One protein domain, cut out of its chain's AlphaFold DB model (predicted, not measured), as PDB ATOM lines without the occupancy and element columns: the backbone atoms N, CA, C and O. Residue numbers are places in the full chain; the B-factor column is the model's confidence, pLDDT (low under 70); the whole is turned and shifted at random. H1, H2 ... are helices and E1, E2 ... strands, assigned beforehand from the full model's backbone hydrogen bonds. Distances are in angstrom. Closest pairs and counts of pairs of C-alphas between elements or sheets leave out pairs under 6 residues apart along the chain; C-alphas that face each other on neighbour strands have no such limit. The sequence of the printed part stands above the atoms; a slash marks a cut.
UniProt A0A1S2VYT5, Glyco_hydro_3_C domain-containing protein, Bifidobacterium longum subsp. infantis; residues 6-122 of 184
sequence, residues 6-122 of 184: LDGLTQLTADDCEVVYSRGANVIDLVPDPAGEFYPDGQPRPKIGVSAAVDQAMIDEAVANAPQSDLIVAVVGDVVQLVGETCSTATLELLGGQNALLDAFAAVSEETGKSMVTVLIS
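This is residues 6 to 122 of the 184 residues of the protein "Glyco_hydro_3_C domain-containing protein" of Bifidobacterium longum subsp. infantis (UniProt A0A1S2VYT5). A small slab of two parallel strands, E3 and E4, has H3 packed along it and H2 beside H3; the separate hairpin E1 E2, with its long loop, makes the other end of a long, loose body. H1 lies off to one side, and residues 11 to 16 stick out there. The printed part has 117 residues, with three named helices and four strands in the order H1 E1 E2 H2 E3 H3 E4; the sheet E1 - E2 is antiparallel. The class is mixed, helices and strands, with 58 residues, under half, in named elements. The whole is loose, with a radius of gyration of the C-alphas of 17.7 A and spans of 57 by 29 by 24 A.

E3 is residues 71 to 77, 19.5 A, and E4 residues 115 to 121, 19.4 A, ending at C-alpha 121 (240.696, 72.937, 297.282). H3 is residues 98 to 112, 20.9 A, and H2 residues 56 to 68, 19.4 A. E1 is residues 28 to 31 and E2 residues 48 to 51. H1, residues 6 to 13, begins at C-alpha 6 (245.581, 63.854, 305.156).

E3 and E4 are parallel at 21 degrees, with N 74 and O 117 2.9 A apart, within hydrogen-bond range. E3, H3 and E4 form a strand-helix-strand unit, two parallel neighbour strands with a helix between, with a right-handed crossover. The closest C-alphas of E3 and H3, Val 76 and Gln 98, are 6.8 A apart. H2 and H3 touch, closest at the C-alphas of Ile 59 and Leu 101, 5.8 A, the same way at a shallow tilt of 30 degrees. E1 and E2 form an antiparallel hairpin at 138 degrees, with N 29 and O 50 2.9 A apart, within hydrogen-bond range. H1 is apart from H2, H3 and E3. Every O i to N i+4 pair is within hydrogen-bond range in H1 and H3, and 7 of 9 are in H2.

The C-alphas farthest apart, Asp 41 and Gly 113, are 58.7 A apart. The printed part has no cut. The links H1 to E1, E1 to E2 and E3 to H3 are long. Mean pLDDT of the printed part is 92.0, and no printed residue is under 70.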
ATOM      1  N   LEU A   6     244.727  64.531 304.181       91.94
ATOM      2  CA  LEU A   6     245.581  63.854 305.156       91.94
ATOM      3  C   LEU A   6     245.024  62.472 305.518       91.94
ATOM      4  O   LEU A   6     245.760  61.487 305.467       91.94
ATOM      5  N   ASP A   7     243.722  62.383 305.812       91.31
ATOM      6  CA  ASP A   7     243.075  61.102 306.127       91.31
ATOM      7  C   ASP A   7     243.145  60.139 304.940       91.31
ATOM      8  O   ASP A   7     243.437  58.960 305.112       91.31
ATOM      9  N   GLY A   8     242.883  60.640 303.729       91.00
ATOM     10  CA  GLY A   8     242.915  59.847 302.506       91.00
ATOM     11  C   GLY A   8     244.311  59.315 302.202       91.00
ATOM     12  O   GLY A   8     244.447  58.138 301.883       91.00
ATOM     13  N   LEU A   9     245.344  60.150 302.344       90.00
ATOM     14  CA  LEU A   9     246.735  59.727 302.181       90.00
ATOM     15  C   LEU A   9     247.105  58.675 303.226       90.00
ATOM     16  O   LEU A   9     247.528  57.593 302.846       90.00
ATOM     17  N   THR A  10     246.830  58.940 304.504       90.50
ATOM     18  CA  THR A  10     247.136  58.013 305.606       90.50
ATOM     19  C   THR A  10     246.438  56.656 305.428       90.50
ATOM     20  O   THR A  10     247.032  55.607 305.654       90.50
ATOM     21  N   GLN A  11     245.177  56.650 304.979       89.81
ATOM     22  CA  GLN A  11     244.425  55.415 304.722       89.81
ATOM     23  C   GLN A  11     244.946  54.632 303.512       89.81
ATOM     24  O   GLN A  11     244.854  53.406 303.502       89.81
ATOM     25  N   LEU A  12     245.443  55.321 302.480       88.56
ATOM     26  CA  LEU A  12     245.936  54.692 301.254       88.56
ATOM     27  C   LEU A  12     247.370  54.177 301.388       88.56
ATOM     28  O   LEU A  12     247.703  53.194 300.730       88.56
ATOM     29  N   THR A  13     248.205  54.833 302.195       86.44
ATOM     30  CA  THR A  13     249.610  54.450 302.379       86.44
ATOM     31  C   THR A  13     249.822  53.399 303.463       86.44
ATOM     32  O   THR A  13     250.824  52.693 303.402       86.44
ATOM     33  N   ALA A  14     248.891  53.263 304.417       77.06
ATOM     34  CA  ALA A  14     248.981  52.305 305.523       77.06
ATOM     35  C   ALA A  14     250.378  52.320 306.194       77.06
ATOM     36  O   ALA A  14     250.885  53.400 306.488       77.06
ATOM     37  N   ASP A  15     250.992  51.153 306.431       78.94
ATOM     38  CA  ASP A  15     252.293  51.017 307.111       78.94
ATOM     39  C   ASP A  15     253.512  51.259 306.189       78.94
ATOM     40  O   ASP A  15     254.649  51.233 306.659       78.94
ATOM     41  N   ASP A  16     253.303  51.485 304.886       83.56
ATOM     42  CA  ASP A  16     254.388  51.526 303.894       83.56
ATOM     43  C   ASP A  16     255.003  52.925 303.709       83.56
ATOM     44  O   ASP A  16     256.158  53.034 303.292       83.56
ATOM     45  N   CYS A  17     254.263  53.997 304.025       86.56
ATOM     46  CA  CYS A  17     254.778  55.370 303.979       86.56
ATOM     47  C   CYS A  17     254.362  56.180 305.207       86.56
ATOM     48  O   CYS A  17     253.191  56.212 305.589       86.56
ATOM     49  N   GLU A  18     255.317  56.935 305.746       91.06
ATOM     50  CA  GLU A  18     255.063  57.938 306.774       91.06
ATOM     51  C   GLU A  18     254.416  59.190 306.162       91.06
ATOM     52  O   GLU A  18     254.890  59.732 305.159       91.06
ATOM     53  N   VAL A  19     253.328  59.664 306.775       92.81
ATOM     54  CA  VAL A  19     252.637  60.895 306.374       92.81
ATOM     55  C   VAL A  19     252.808  61.938 307.473       92.81
ATOM     56  O   VAL A  19     252.152  61.878 308.511       92.81
ATOM     57  N   VAL A  20     253.685  62.912 307.230       94.19
ATOM     58  CA  VAL A  20     253.936  64.030 308.148       94.19
ATOM     59  C   VAL A  20     253.082  65.229 307.745       94.19
ATOM     60  O   VAL A  20     253.051  65.627 306.579       94.19
ATOM     61  N   TYR A  21     252.386  65.816 308.717       95.31
ATOM     62  CA  TYR A  21     251.544  66.992 308.520       95.31
ATOM     63  C   TYR A  21     252.150  68.226 309.188       95.31
ATOM     64  O   TYR A  21     252.488  68.195 310.368       95.31
ATOM     65  N   SER A  22     252.168  69.334 308.447       95.75
ATOM     66  CA  SER A  22     252.421  70.675 308.973       95.75
ATOM     67  C   SER A  22     251.341  71.623 308.485       95.75
ATOM     68  O   SER A  22     250.901  71.546 307.337       95.75
ATOM     69  N   ARG A  23     250.929  72.552 309.349       95.06
ATOM     70  CA  ARG A  23     249.919  73.554 308.994       95.06
ATOM     71  C   ARG A  23     250.436  74.540 307.946       95.06
ATOM     72  O   ARG A  23     249.696  74.879 307.027       95.06
ATOM     73  N   GLY A  24     251.681  74.997 308.091       95.19
ATOM     74  CA  GLY A  24     252.389  75.865 307.144       95.19
ATOM     75  C   GLY A  24     251.907  77.318 307.099       95.19
ATOM     76  O   GLY A  24     252.721  78.230 307.175       95.19
ATOM     77  N   ALA A  25     250.599  77.559 306.994       96.25
ATOM     78  CA  ALA A  25     250.039  78.905 306.931       96.25
ATOM     79  C   ALA A  25     248.604  78.978 307.470       96.25
ATOM     80  O   ALA A  25     247.818  78.033 307.378       96.25
ATOM     81  N   ASN A  26     248.237  80.155 307.975       96.75
ATOM     82  CA  ASN A  26     246.844  80.528 308.207       96.75
ATOM     83  C   ASN A  26     246.258  81.192 306.953       96.75
ATOM     84  O   ASN A  26     246.983  81.844 306.203       96.75
ATOM     85  N   VAL A  27     244.945  81.033 306.740       95.00
ATOM     86  CA  VAL A  27     244.211  81.646 305.614       95.00
ATOM     87  C   VAL A  27     243.628  82.999 306.022       95.00
ATOM     88  O   VAL A  27     243.851  84.009 305.357       95.00
ATOM     89  N   ILE A  28     242.899  83.022 307.140       96.62
ATOM     90  CA  ILE A  28     242.274  84.226 307.690       96.62
ATOM     91  C   ILE A  28     242.484  84.329 309.196       96.62
ATOM     92  O   ILE A  28     242.549  83.306 309.883       96.62
ATOM     93  N   ASP A  29     242.477  85.562 309.688       96.12
ATOM     94  CA  ASP A  29     242.287  85.889 311.095       96.12
ATOM     95  C   ASP A  29     240.857  86.396 311.310       96.12
ATOM     96  O   ASP A  29     240.297  87.122 310.485       96.12
ATOM     97  N   LEU A  30     240.236  85.985 312.416       93.94
ATOM     98  CA  LEU A  30     238.868  86.374 312.754       93.94
ATOM     99  C   LEU A  30     238.879  87.601 313.665       93.94
ATOM    100  O   LEU A  30     239.183  87.491 314.856       93.94
ATOM    101  N   VAL A  31     238.483  88.745 313.118       94.44
ATOM    102  CA  VAL A  31     238.394  90.018 313.844       94.44
ATOM    103  C   VAL A  31     236.939  90.372 314.175       94.44
ATOM    104  O   VAL A  31     236.026  89.916 313.481       94.44
ATOM    105  N   PRO A  32     236.676  91.148 315.242       93.81
ATOM    106  CA  PRO A  32     235.334  91.658 315.520       93.81
ATOM    107  C   PRO A  32     234.777  92.476 314.349       93.81
ATOM    108  O   PRO A  32     235.533  93.124 313.624       93.81
ATOM    109  N   ASP A  33     233.453  92.463 314.180       91.50
ATOM    110  CA  ASP A  33     232.780  93.348 313.228       91.50
ATOM    111  C   ASP A  33     233.039  94.814 313.645       91.50
ATOM    112  O   ASP A  33     232.785  95.183 314.798       91.50
ATOM    113  N   PRO A  34     233.570  95.669 312.748       91.38
ATOM    114  CA  PRO A  34     233.863  97.066 313.066       91.38
ATOM    115  C   PRO A  34     232.617  97.880 313.450       91.38
ATOM    116  O   PRO A  34     232.751  98.939 314.062       91.38
ATOM    117  N   ALA A  35     231.409  97.404 313.130       91.19
ATOM    118  CA  ALA A  35     230.147  98.010 313.551       91.19
ATOM    119  C   ALA A  35     229.718  97.627 314.986       91.19
ATOM    120  O   ALA A  35     228.638  98.030 315.425       91.19
ATOM    121  N   GLY A  36     230.543  96.869 315.716       91.75
ATOM    122  CA  GLY A  36     230.304  96.422 317.088       91.75
ATOM    123  C   GLY A  36     230.109  94.910 317.194       91.75
ATOM    124  O   GLY A  36     229.960  94.214 316.198       91.75
ATOM    125  N   GLU A  37     230.096  94.385 318.420       93.06
ATOM    126  CA  GLU A  37     229.984  92.935 318.660       93.06
ATOM    127  C   GLU A  37     228.544  92.412 318.634       93.06
ATOM    128  O   GLU A  37     228.335  91.213 318.464       93.06
ATOM    129  N   PHE A  38     227.549  93.290 318.775       94.94
ATOM    130  CA  PHE A  38     226.140  92.912 318.836       94.94
ATOM    131  C   PHE A  38     225.304  93.673 317.807       94.94
ATOM    132  O   PHE A  38     225.581  94.821 317.444       94.94
ATOM    133  N   TYR A  39     224.259  93.024 317.319       93.19
ATOM    134  CA  TYR A  39     223.179  93.661 316.581       93.19
ATOM    135  C   TYR A  39     222.253  94.439 317.539       93.19
ATOM    136  O   TYR A  39     222.284  94.218 318.752       93.19
ATOM    137  N   PRO A  40     221.398  95.346 317.022       95.12
ATOM    138  CA  PRO A  40     220.433  96.079 317.850       95.12
ATOM    139  C   PRO A  40     219.428  95.192 318.601       95.12
ATOM    140  O   PRO A  40     218.835  95.638 319.578       95.12
ATOM    141  N   ASP A  41     219.233  93.950 318.155       95.44
ATOM    142  CA  ASP A  41     218.399  92.938 318.814       95.44
ATOM    143  C   ASP A  41     219.140  92.161 319.924       95.44
ATOM    144  O   ASP A  41     218.562  91.273 320.550       95.44
ATOM    145  N   GLY A  42     220.409  92.495 320.182       94.12
ATOM    146  CA  GLY A  42     221.257  91.860 321.187       94.12
ATOM    147  C   GLY A  42     221.940  90.570 320.728       94.12
ATOM    148  O   GLY A  42     222.663  89.970 321.525       94.12
ATOM    149  N   GLN A  43     221.757  90.125 319.481       96.50
ATOM    150  CA  GLN A  43     222.457  88.942 318.969       96.50
ATOM    151  C   GLN A  43     223.927  89.249 318.650       96.50
ATOM    152  O   GLN A  43     224.228  90.337 318.156       96.50
ATOM    153  N   PRO A  44     224.860  88.309 318.889       94.75
ATOM    154  CA  PRO A  44     226.262  88.508 318.547       94.75
ATOM    155  C   PRO A  44     226.464  88.518 317.029       94.75
ATOM    156  O   PRO A  44     225.938  87.671 316.302       94.75
ATOM    157  N   ARG A  45     227.270  89.463 316.554       92.69
ATOM    158  CA  ARG A  45     227.690  89.551 315.156       92.69
ATOM    159  C   ARG A  45     228.765  88.501 314.865       92.69
ATOM    160  O   ARG A  45     229.676  88.317 315.678       92.69
ATOM    161  N   PRO A  46     228.699  87.806 313.715       92.25
ATOM    162  CA  PRO A  46     229.790  86.951 313.274       92.25
ATOM    163  C   PRO A  46     231.094  87.744 313.139       92.25
ATOM    164  O   PRO A  46     231.094  88.900 312.723       92.25
ATOM    165  N   LYS A  47     232.220  87.102 313.458       93.12
ATOM    166  CA  LYS A  47     233.542  87.689 313.221       93.12
ATOM    167  C   LYS A  47     233.820  87.795 311.723       93.12
ATOM    168  O   LYS A  47     233.442  86.911 310.952       93.12
ATOM    169  N   ILE A  48     234.541  88.839 311.336       93.00
ATOM    170  CA  ILE A  48     234.959  89.085 309.961       93.00
ATOM    171  C   ILE A  48     236.304  88.399 309.720       93.00
ATOM    172  O   ILE A  48     237.232  88.534 310.516       93.00
ATOM    173  N   GLY A  49     236.402  87.645 308.627       93.62
ATOM    174  CA  GLY A  49     237.661  87.061 308.179       93.62
ATOM    175  C   GLY A  49     238.492  88.093 307.426       93.62
ATOM    176  O   GLY A  49     238.075  88.554 306.365       93.62
ATOM    177  N   VAL A  50     239.661  88.437 307.952       94.38
ATOM    178  CA  VAL A  50     240.673  89.240 307.248       94.38
ATOM    179  C   VAL A  50     241.843  88.351 306.854       94.38
ATOM    180  O   VAL A  50     242.033  87.299 307.457       94.38
ATOM    181  N   SER A  51     242.621  88.742 305.841       95.69
ATOM    182  CA  SER A  51     243.816  87.979 305.457       95.69
ATOM    183  C   SER A  51     244.724  87.797 306.667       95.69
ATOM    184  O   SER A  51     245.084  88.787 307.307       95.69
ATOM    185  N   ALA A  52     245.089  86.549 306.960       96.38
ATOM    186  CA  ALA A  52     245.978  86.268 308.076       96.38
ATOM    187  C   ALA A  52     247.361  86.890 307.847       96.38
ATOM    188  O   ALA A  52     247.812  87.030 306.704       96.38
ATOM    189  N   ALA A  53     248.054  87.234 308.929       95.50
ATOM    190  CA  ALA A  53     249.466  87.588 308.833       95.50
ATOM    191  C   ALA A  53     250.306  86.372 308.396       95.50
ATOM    192  O   ALA A  53     249.966  85.220 308.676       95.50
ATOM    193  N   VAL A  54     251.422  86.635 307.715       96.62
ATOM    194  CA  VAL A  54     252.411  85.594 307.418       96.62
ATOM    195  C   VAL A  54     253.097  85.201 308.724       96.62
ATOM    196  O   VAL A  54     253.695  86.047 309.388       96.62
ATOM    197  N   ASP A  55     253.015  83.921 309.076       95.81
ATOM    198  CA  ASP A  55     253.699  83.348 310.232       95.81
ATOM    199  C   ASP A  55     254.936  82.582 309.755       95.81
ATOM    200  O   ASP A  55     254.837  81.463 309.245       95.81
ATOM    201  N   GLN A  56     256.105  83.208 309.896       95.25
ATOM    202  CA  GLN A  56     257.358  82.616 309.438       95.25
ATOM    203  C   GLN A  56     257.698  81.330 310.198       95.25
ATOM    204  O   GLN A  56     258.244  80.413 309.599       95.25
ATOM    205  N   ALA A  57     257.324  81.211 311.476       96.00
ATOM    206  CA  ALA A  57     257.621  80.012 312.254       96.00
ATOM    207  C   ALA A  57     256.838  78.796 311.733       96.00
ATOM    208  O   ALA A  57     257.391  77.701 311.655       96.00
ATOM    209  N   MET A  58     255.578  78.991 311.317       95.69
ATOM    210  CA  MET A  58     254.792  77.930 310.673       95.69
ATOM    211  C   MET A  58     255.381  77.504 309.327       95.69
ATOM    212  O   MET A  58     255.356  76.317 308.990       95.69
ATOM    213  N   ILE A  59     255.902  78.462 308.557       95.44
ATOM    214  CA  ILE A  59     256.557  78.177 307.278       95.44
ATOM    215  C   ILE A  59     257.854  77.409 307.525       95.44
ATOM    216  O   ILE A  59     258.062  76.378 306.893       95.44
ATOM    217  N   ASP A  60     258.686  77.856 308.463       94.75
ATOM    218  CA  ASP A  60     259.964  77.221 308.787       94.75
ATOM    219  C   ASP A  60     259.769  75.782 309.288       94.75
ATOM    220  O   ASP A  60     260.501  74.885 308.871       94.75
ATOM    221  N   GLU A  61     258.747  75.531 310.114       94.44
ATOM    222  CA  GLU A  61     258.364  74.179 310.545       94.44
ATOM    223  C   GLU A  61     258.001  73.289 309.346       94.44
ATOM    224  O   GLU A  61     258.501  72.173 309.207       94.44
ATOM    225  N   ALA A  62     257.153  73.792 308.447       94.62
ATOM    226  CA  ALA A  62     256.727  73.042 307.272       94.62
ATOM    227  C   ALA A  62     257.892  72.788 306.298       94.62
ATOM    228  O   ALA A  62     258.024  71.694 305.744       94.62
ATOM    229  N   VAL A  63     258.763  73.781 306.119       93.56
ATOM    230  CA  VAL A  63     259.969  73.707 305.288       93.56
ATOM    231  C   VAL A  63     260.989  72.739 305.877       93.56
ATOM    232  O   VAL A  63     261.612  72.014 305.109       93.56
ATOM    233  N   ALA A  64     261.133  72.650 307.201       93.81
ATOM    234  CA  ALA A  64     262.047  71.703 307.842       93.81
ATOM    235  C   ALA A  64     261.679  70.234 307.565       93.81
ATOM    236  O   ALA A  64     262.567  69.388 307.441       93.81
ATOM    237  N   ASN A  65     260.388  69.942 307.388       91.88
ATOM    238  CA  ASN A  65     259.911  68.599 307.058       91.88
ATOM    239  C   ASN A  65     260.156  68.232 305.585       91.88
ATOM    240  O   ASN A  65     260.351  67.063 305.251       91.88
ATOM    241  N   ALA A  66     260.206  69.213 304.680       86.81
ATOM    242  CA  ALA A  66     260.336  68.953 303.248       86.81
ATOM    243  C   ALA A  66     261.639  68.207 302.861       86.81
ATOM    244  O   ALA A  66     261.551  67.239 302.101       86.81
ATOM    245  N   PRO A  67     262.840  68.529 303.393       85.25
ATOM    246  CA  PRO A  67     264.070  67.756 303.186       85.25
ATOM    247  C   PRO A  67     264.042  66.316 303.710       85.25
ATOM    248  O   PRO A  67     264.848  65.507 303.247       85.25
ATOM    249  N   GLN A  68     263.098  65.952 304.575       88.31
ATOM    250  CA  GLN A  68     262.946  64.586 305.088       88.31
ATOM    251  C   GLN A  68     261.933  63.749 304.285       88.31
ATOM    252  O   GLN A  68     261.992  62.528 304.338       88.31
ATOM    253  N   SER A  69     261.075  64.386 303.481       90.62
ATOM    254  CA  SER A  69     260.015  63.717 302.705       90.62
ATOM    255  C   SER A  69     260.383  63.463 301.241       90.62
ATOM    256  O   SER A  69     261.004  64.305 300.600       90.62
ATOM    257  N   ASP A  70     259.935  62.362 300.640       90.69
ATOM    258  CA  ASP A  70     260.158  62.105 299.203       90.69
ATOM    259  C   ASP A  70     259.255  62.950 298.280       90.69
ATOM    260  O   ASP A  70     259.589  63.210 297.120       90.69
ATOM    261  N   LEU A  71     258.108  63.394 298.799       90.62
ATOM    262  CA  LEU A  71     257.084  64.147 298.077       90.62
ATOM    263  C   LEU A  71     256.525  65.265 298.962       90.62
ATOM    264  O   LEU A  71     256.179  65.034 300.119       90.62
ATOM    265  N   ILE A  72     256.376  66.460 298.391       91.94
ATOM    266  CA  ILE A  72     255.697  67.590 299.031       91.94
ATOM    267  C   ILE A  72     254.282  67.690 298.456       91.94
ATOM    268  O   ILE A  72     254.112  67.920 297.257       91.94
ATOM    269  N   VAL A  73     253.263  67.549 299.305       92.88
ATOM    270  CA  VAL A  73     251.854  67.752 298.930       92.88
ATOM    271  C   VAL A  73     251.344  69.027 299.596       92.88
ATOM    272  O   VAL A  73     251.002  69.029 300.776       92.88
ATOM    273  N   ALA A  74     251.294  70.123 298.840       93.31
ATOM    274  CA  ALA A  74     250.827  71.417 299.327       93.31
ATOM    275  C   ALA A  74     249.321  71.566 299.080       93.31
ATOM    276  O   ALA A  74     248.894  71.759 297.942       93.31
ATOM    277  N   VAL A  75     248.509  71.471 300.135       95.12
ATOM    278  CA  VAL A  75     247.049  71.636 300.050       95.12
ATOM    279  C   VAL A  75     246.675  73.063 300.442       95.12
ATOM    280  O   VAL A  75     246.857  73.452 301.593       95.12
ATOM    281  N   VAL A  76     246.155  73.838 299.491       94.56
ATOM    282  CA  VAL A  76     245.830  75.269 299.653       94.56
ATOM    283  C   VAL A  76     244.417  75.571 299.161       94.56
ATOM    284  O   VAL A  76     243.843  74.790 298.397       94.56
ATOM    285  N   GLY A  77     243.840  76.696 299.579       94.19
ATOM    286  CA  GLY A  77     242.470  77.027 299.203       94.19
ATOM    287  C   GLY A  77     241.865  78.249 299.879       94.19
ATOM    288  O   GLY A  77     242.562  79.107 300.428       94.19
ATOM    289  N   ASP A  78     240.536  78.316 299.818       93.44
ATOM    290  CA  ASP A  78     239.720  79.306 300.514       93.44
ATOM    291  C   ASP A  78     238.924  78.672 301.667       93.44
ATOM    292  O   ASP A  78     238.881  77.457 301.856       93.44
ATOM    293  N   VAL A  79     238.328  79.531 302.491       93.56
ATOM    294  CA  VAL A  79     237.489  79.145 303.631       93.56
ATOM    295  C   VAL A  79     236.115  79.785 303.494       93.56
ATOM    296  O   VAL A  79     235.953  80.758 302.762       93.56
ATOM    297  N   VAL A  80     235.124  79.264 304.221       92.06
ATOM    298  CA  VAL A  80     233.712  79.666 304.086       92.06
ATOM    299  C   VAL A  80     233.478  81.173 304.240       92.06
ATOM    300  O   VAL A  80     232.589  81.716 303.606       92.06
ATOM    301  N   GLN A  81     234.306  81.883 305.006       90.38
ATOM    302  CA  GLN A  81     234.207  83.337 305.173       90.38
ATOM    303  C   GLN A  81     234.523  84.131 303.888       90.38
ATOM    304  O   GLN A  81     234.220  85.319 303.815       90.38
ATOM    305  N   LEU A  82     235.128  83.496 302.878       89.31
ATOM    306  CA  LEU A  82     235.512  84.095 301.590       89.31
ATOM    307  C   LEU A  82     234.579  83.676 300.438       89.31
ATOM    308  O   LEU A  82     234.881  83.913 299.260       89.31
ATOM    309  N   VAL A  83     233.476  83.001 300.778       89.12
ATOM    310  CA  VAL A  83     232.593  82.302 299.843       89.12
ATOM    311  C   VAL A  83     231.140  82.469 300.274       89.12
ATOM    312  O   VAL A  83     230.806  82.327 301.443       89.12
ATOM    313  N   GLY A  84     230.249  82.711 299.315       88.38
ATOM    314  CA  GLY A  84     228.813  82.822 299.563       88.38
ATOM    315  C   GLY A  84     228.301  84.253 299.461       88.38
ATOM    316  O   GLY A  84     228.916  85.117 298.831       88.38
ATOM    317  N   GLU A  85     227.126  84.484 300.034       90.94
ATOM    318  CA  GLU A  85     226.447  85.775 299.974       90.94
ATOM    319  C   GLU A  85     227.248  86.839 300.723       90.94
ATOM    320  O   GLU A  85     227.756  86.593 301.810       90.94
ATOM    321  N   THR A  86     227.371  88.032 300.136       89.50
ATOM    322  CA  THR A  86     228.173  89.159 300.661       89.50
ATOM    323  C   THR A  86     229.688  88.914 300.769       89.50
ATOM    324  O   THR A  86     230.421  89.817 301.157       89.50
ATOM    325  N   CYS A  87     230.181  87.757 300.316       90.50
ATOM    326  CA  CYS A  87     231.588  87.348 300.396       90.50
ATOM    327  C   CYS A  87     232.280  87.312 299.017       90.50
ATOM    328  O   CYS A  87     233.076  86.419 298.716       90.50
ATOM    329  N   SER A  88     231.971  88.268 298.137       89.31
ATOM    330  CA  SER A  88     232.684  88.416 296.860       89.31
ATOM    331  C   SER A  88     234.149  88.783 297.106       89.31
ATOM    332  O   SER A  88     234.443  89.650 297.923       89.31
ATOM    333  N   THR A  89     235.077  88.168 296.363       88.88
ATOM    334  CA  THR A  89     236.506  88.516 296.433       88.88
ATOM    335  C   THR A  89     236.946  89.164 295.127       88.88
ATOM    336  O   THR A  89     236.568  88.709 294.049       88.88
ATOM    337  N   ALA A  90     237.722  90.244 295.228       90.56
ATOM    338  CA  ALA A  90     238.156  91.025 294.071       90.56
ATOM    339  C   ALA A  90     239.470  90.514 293.457       90.56
ATOM    340  O   ALA A  90     239.599  90.485 292.239       90.56
ATOM    341  N   THR A  91     240.434  90.110 294.289       90.25
ATOM    342  CA  THR A  91     241.783  89.712 293.846       90.25
ATOM    343  C   THR A  91     241.838  88.283 293.318       90.25
ATOM    344  O   THR A  91     242.654  87.985 292.455       90.25
ATOM    345  N   LEU A  92     240.963  87.404 293.828       92.06
ATOM    346  CA  LEU A  92     240.997  85.952 293.594       92.06
ATOM    347  C   LEU A  92     242.335  85.298 293.988       92.06
ATOM    348  O   LEU A  92     242.602  84.185 293.561       92.06
ATOM    349  N   GLU A  93     243.174  85.966 294.777       92.81
ATOM    350  CA  GLU A  93     244.424  85.406 295.295       92.81
ATOM    351  C   GLU A  93     244.177  84.595 296.571       92.81
ATOM    352  O   GLU A  93     243.247  84.875 297.337       92.81
ATOM    353  N   LEU A  94     245.057  83.626 296.836       93.75
ATOM    354  CA  LEU A  94     245.086  82.936 298.121       93.75
ATOM    355  C   LEU A  94     245.400  83.935 299.242       93.75
ATOM    356  O   LEU A  94     246.403  84.646 299.187       93.75
ATOM    357  N   LEU A  95     244.549  83.968 300.270       94.56
ATOM    358  CA  LEU A  95     244.762  84.820 301.439       94.56
ATOM    359  C   LEU A  95     245.715  84.179 302.449       94.56
ATOM    360  O   LEU A  95     245.888  82.953 302.491       94.56
ATOM    361  N   GLY A  96     246.280  85.033 303.299       95.44
ATOM    362  CA  GLY A  96     247.158  84.641 304.388       95.44
ATOM    363  C   GLY A  96     248.575  84.295 303.936       95.44
ATOM    364  O   GLY A  96     249.078  84.803 302.935       95.44
ATOM    365  N   GLY A  97     249.224  83.399 304.678       94.50
ATOM    366  CA  GLY A  97     250.603  82.969 304.407       94.50
ATOM    367  C   GLY A  97     250.754  81.951 303.273       94.50
ATOM    368  O   GLY A  97     251.853  81.455 303.052       94.50
ATOM    369  N   GLN A  98     249.672  81.604 302.567       95.69
ATOM    370  CA  GLN A  98     249.672  80.496 301.607       95.69
ATOM    371  C   GLN A  98     250.614  80.732 300.421       95.69
ATOM    372  O   GLN A  98     251.323  79.812 300.025       95.69
ATOM    373  N   ASN A  99     250.669  81.953 299.880       93.62
ATOM    374  CA  ASN A  99     251.575  82.265 298.767       93.62
ATOM    375  C   ASN A  99     253.045  82.139 299.193       93.62
ATOM    376  O   ASN A  99     253.823  81.482 298.511       93.62
ATOM    377  N   ALA A 100     253.397  82.668 300.371       93.88
ATOM    378  CA  ALA A 100     254.748  82.558 300.922       93.88
ATOM    379  C   ALA A 100     255.144  81.096 301.205       93.88
ATOM    380  O   ALA A 100     256.270  80.696 300.919       93.88
ATOM    381  N   LEU A 101     254.210  80.281 301.709       94.31
ATOM    382  CA  LEU A 101     254.423  78.847 301.908       94.31
ATOM    383  C   LEU A 101     254.689  78.118 300.580       94.31
ATOM    384  O   LEU A 101     255.597  77.291 300.502       94.31
ATOM    385  N   LEU A 102     253.912  78.419 299.535       93.12
ATOM    386  CA  LEU A 102     254.105  77.826 298.209       93.12
ATOM    387  C   LEU A 102     255.451  78.222 297.599       93.12
ATOM    388  O   LEU A 102     256.122  77.363 297.030       93.12
ATOM    389  N   ASP A 103     255.862  79.479 297.753       92.31
ATOM    390  CA  ASP A 103     257.163  79.951 297.277       92.31
ATOM    391  C   ASP A 103     258.321  79.293 298.041       92.31
ATOM    392  O   ASP A 103     259.313  78.890 297.432       92.31
ATOM    393  N   ALA A 104     258.178  79.087 299.354       92.25
ATOM    394  CA  ALA A 104     259.172  78.378 300.155       92.25
ATOM    395  C   ALA A 104     259.301  76.900 299.743       92.25
ATOM    396  O   ALA A 104     260.409  76.411 299.519       92.25
ATOM    397  N   PHE A 105     258.186  76.186 299.563       91.69
ATOM    398  CA  PHE A 105     258.217  74.809 299.060       91.69
ATOM    399  C   PHE A 105     258.741  74.708 297.631       91.69
ATOM    400  O   PHE A 105     259.458  73.760 297.310       91.69
ATOM    401  N   ALA A 106     258.425  75.688 296.784       89.06
ATOM    402  CA  ALA A 106     258.989  75.782 295.452       89.06
ATOM    403  C   ALA A 106     260.514  75.909 295.521       89.06
ATOM    404  O   ALA A 106     261.191  75.154 294.830       89.06
ATOM    405  N   ALA A 107     261.060  76.793 296.355       89.88
ATOM    406  CA  ALA A 107     262.507  76.931 296.513       89.88
ATOM    407  C   ALA A 107     263.160  75.614 296.969       89.88
ATOM    408  O   ALA A 107     264.123  75.157 296.353       89.88
ATOM    409  N   VAL A 108     262.575  74.936 297.966       89.00
ATOM    410  CA  VAL A 108     263.068  73.630 298.439       89.00
ATOM    411  C   VAL A 108     263.017  72.573 297.335       89.00
ATOM    412  O   VAL A 108     263.963  71.805 297.174       89.00
ATOM    413  N   SER A 109     261.931  72.513 296.562       88.12
ATOM    414  CA  SER A 109     261.775  71.572 295.445       88.12
ATOM    415  C   SER A 109     262.831  71.797 294.357       88.12
ATOM    416  O   SER A 109     263.390  70.830 293.842       88.12
ATOM    417  N   GLU A 110     263.146  73.055 294.046       87.81
ATOM    418  CA  GLU A 110     264.197  73.434 293.093       87.81
ATOM    419  C   GLU A 110     265.597  73.057 293.585       87.81
ATOM    420  O   GLU A 110     266.380  72.491 292.824       87.81
ATOM    421  N   GLU A 111     265.901  73.331 294.853       88.25
ATOM    422  CA  GLU A 111     267.215  73.065 295.448       88.25
ATOM    423  C   GLU A 111     267.477  71.565 295.626       88.25
ATOM    424  O   GLU A 111     268.564  71.068 295.333       88.25
ATOM    425  N   THR A 112     266.473  70.829 296.100       87.06
ATOM    426  CA  THR A 112     266.617  69.412 296.467       87.06
ATOM    427  C   THR A 112     266.233  68.450 295.343       87.06
ATOM    428  O   THR A 112     266.521  67.257 295.433       87.06
ATOM    429  N   GLY A 113     265.556  68.935 294.297       86.00
ATOM    430  CA  GLY A 113     264.983  68.105 293.235       86.00
ATOM    431  C   GLY A 113     263.758  67.292 293.669       86.00
ATOM    432  O   GLY A 113     263.321  66.401 292.936       86.00
ATOM    433  N   LYS A 114     263.198  67.564 294.856       86.44
ATOM    434  CA  LYS A 114     262.016  66.862 295.370       86.44
ATOM    435  C   LYS A 114     260.779  67.212 294.567       86.44
ATOM    436  O   LYS A 114     260.560  68.365 294.197       86.44
ATOM    437  N   SER A 115     259.935  66.212 294.338       89.38
ATOM    438  CA  SER A 115     258.659  66.432 293.662       89.38
ATOM    439  C   SER A 115     257.714  67.217 294.573       89.38
ATOM    440  O   SER A 115     257.568  66.900 295.752       89.38
ATOM    441  N   MET A 116     257.060  68.231 294.012       87.69
ATOM    442  CA  MET A 116     256.042  69.033 294.687       87.69
ATOM    443  C   MET A 116     254.741  68.975 293.889       87.69
ATOM    444  O   MET A 116     254.743  69.148 292.670       87.69
ATOM    445  N   VAL A 117     253.628  68.749 294.586       90.69
ATOM    446  CA  VAL A 117     252.274  68.770 294.028       90.69
ATOM    447  C   VAL A 117     251.427  69.754 294.825       90.69
ATOM    448  O   VAL A 117     251.254  69.595 296.031       90.69
ATOM    449  N   THR A 118     250.863  70.747 294.139       89.88
ATOM    450  CA  THR A 118     249.907  71.691 294.730       89.88
ATOM    451  C   THR A 118     248.483  71.213 294.485       89.88
ATOM    452  O   THR A 118     248.049  71.140 293.338       89.88
ATOM    453  N   VAL A 119     247.746  70.926 295.556       91.62
ATOM    454  CA  VAL A 119     246.331  70.550 295.538       91.62
ATOM    455  C   VAL A 119     245.499  71.766 295.942       91.62
ATOM    456  O   VAL A 119     245.493  72.170 297.101       91.62
ATOM    457  N   LEU A 120     244.783  72.348 294.980       90.50
ATOM    458  CA  LEU A 120     243.902  73.490 295.219       90.50
ATOM    459  C   LEU A 120     242.483  73.019 295.567       90.50
ATOM    460  O   LEU A 120     241.760  72.550 294.692       90.50
ATOM    461  N   ILE A 121     242.069  73.189 296.823       92.19
ATOM    462  CA  ILE A 121     240.696  72.937 297.282       92.19
ATOM    463  C   ILE A 121     240.033  74.286 297.551       92.19
ATOM    464  O   ILE A 121     240.121  74.826 298.649       92.19
ATOM    465  N   SER A 122     239.379  74.845 296.537       89.50
ATOM    466  CA  SER A 122     238.721  76.148 296.629       89.50
ATOM    467  C   SER A 122     237.312  76.123 296.048       89.50
ATOM    468  O   SER A 122     236.983  75.330 295.163       89.50
TER     469      SER A 122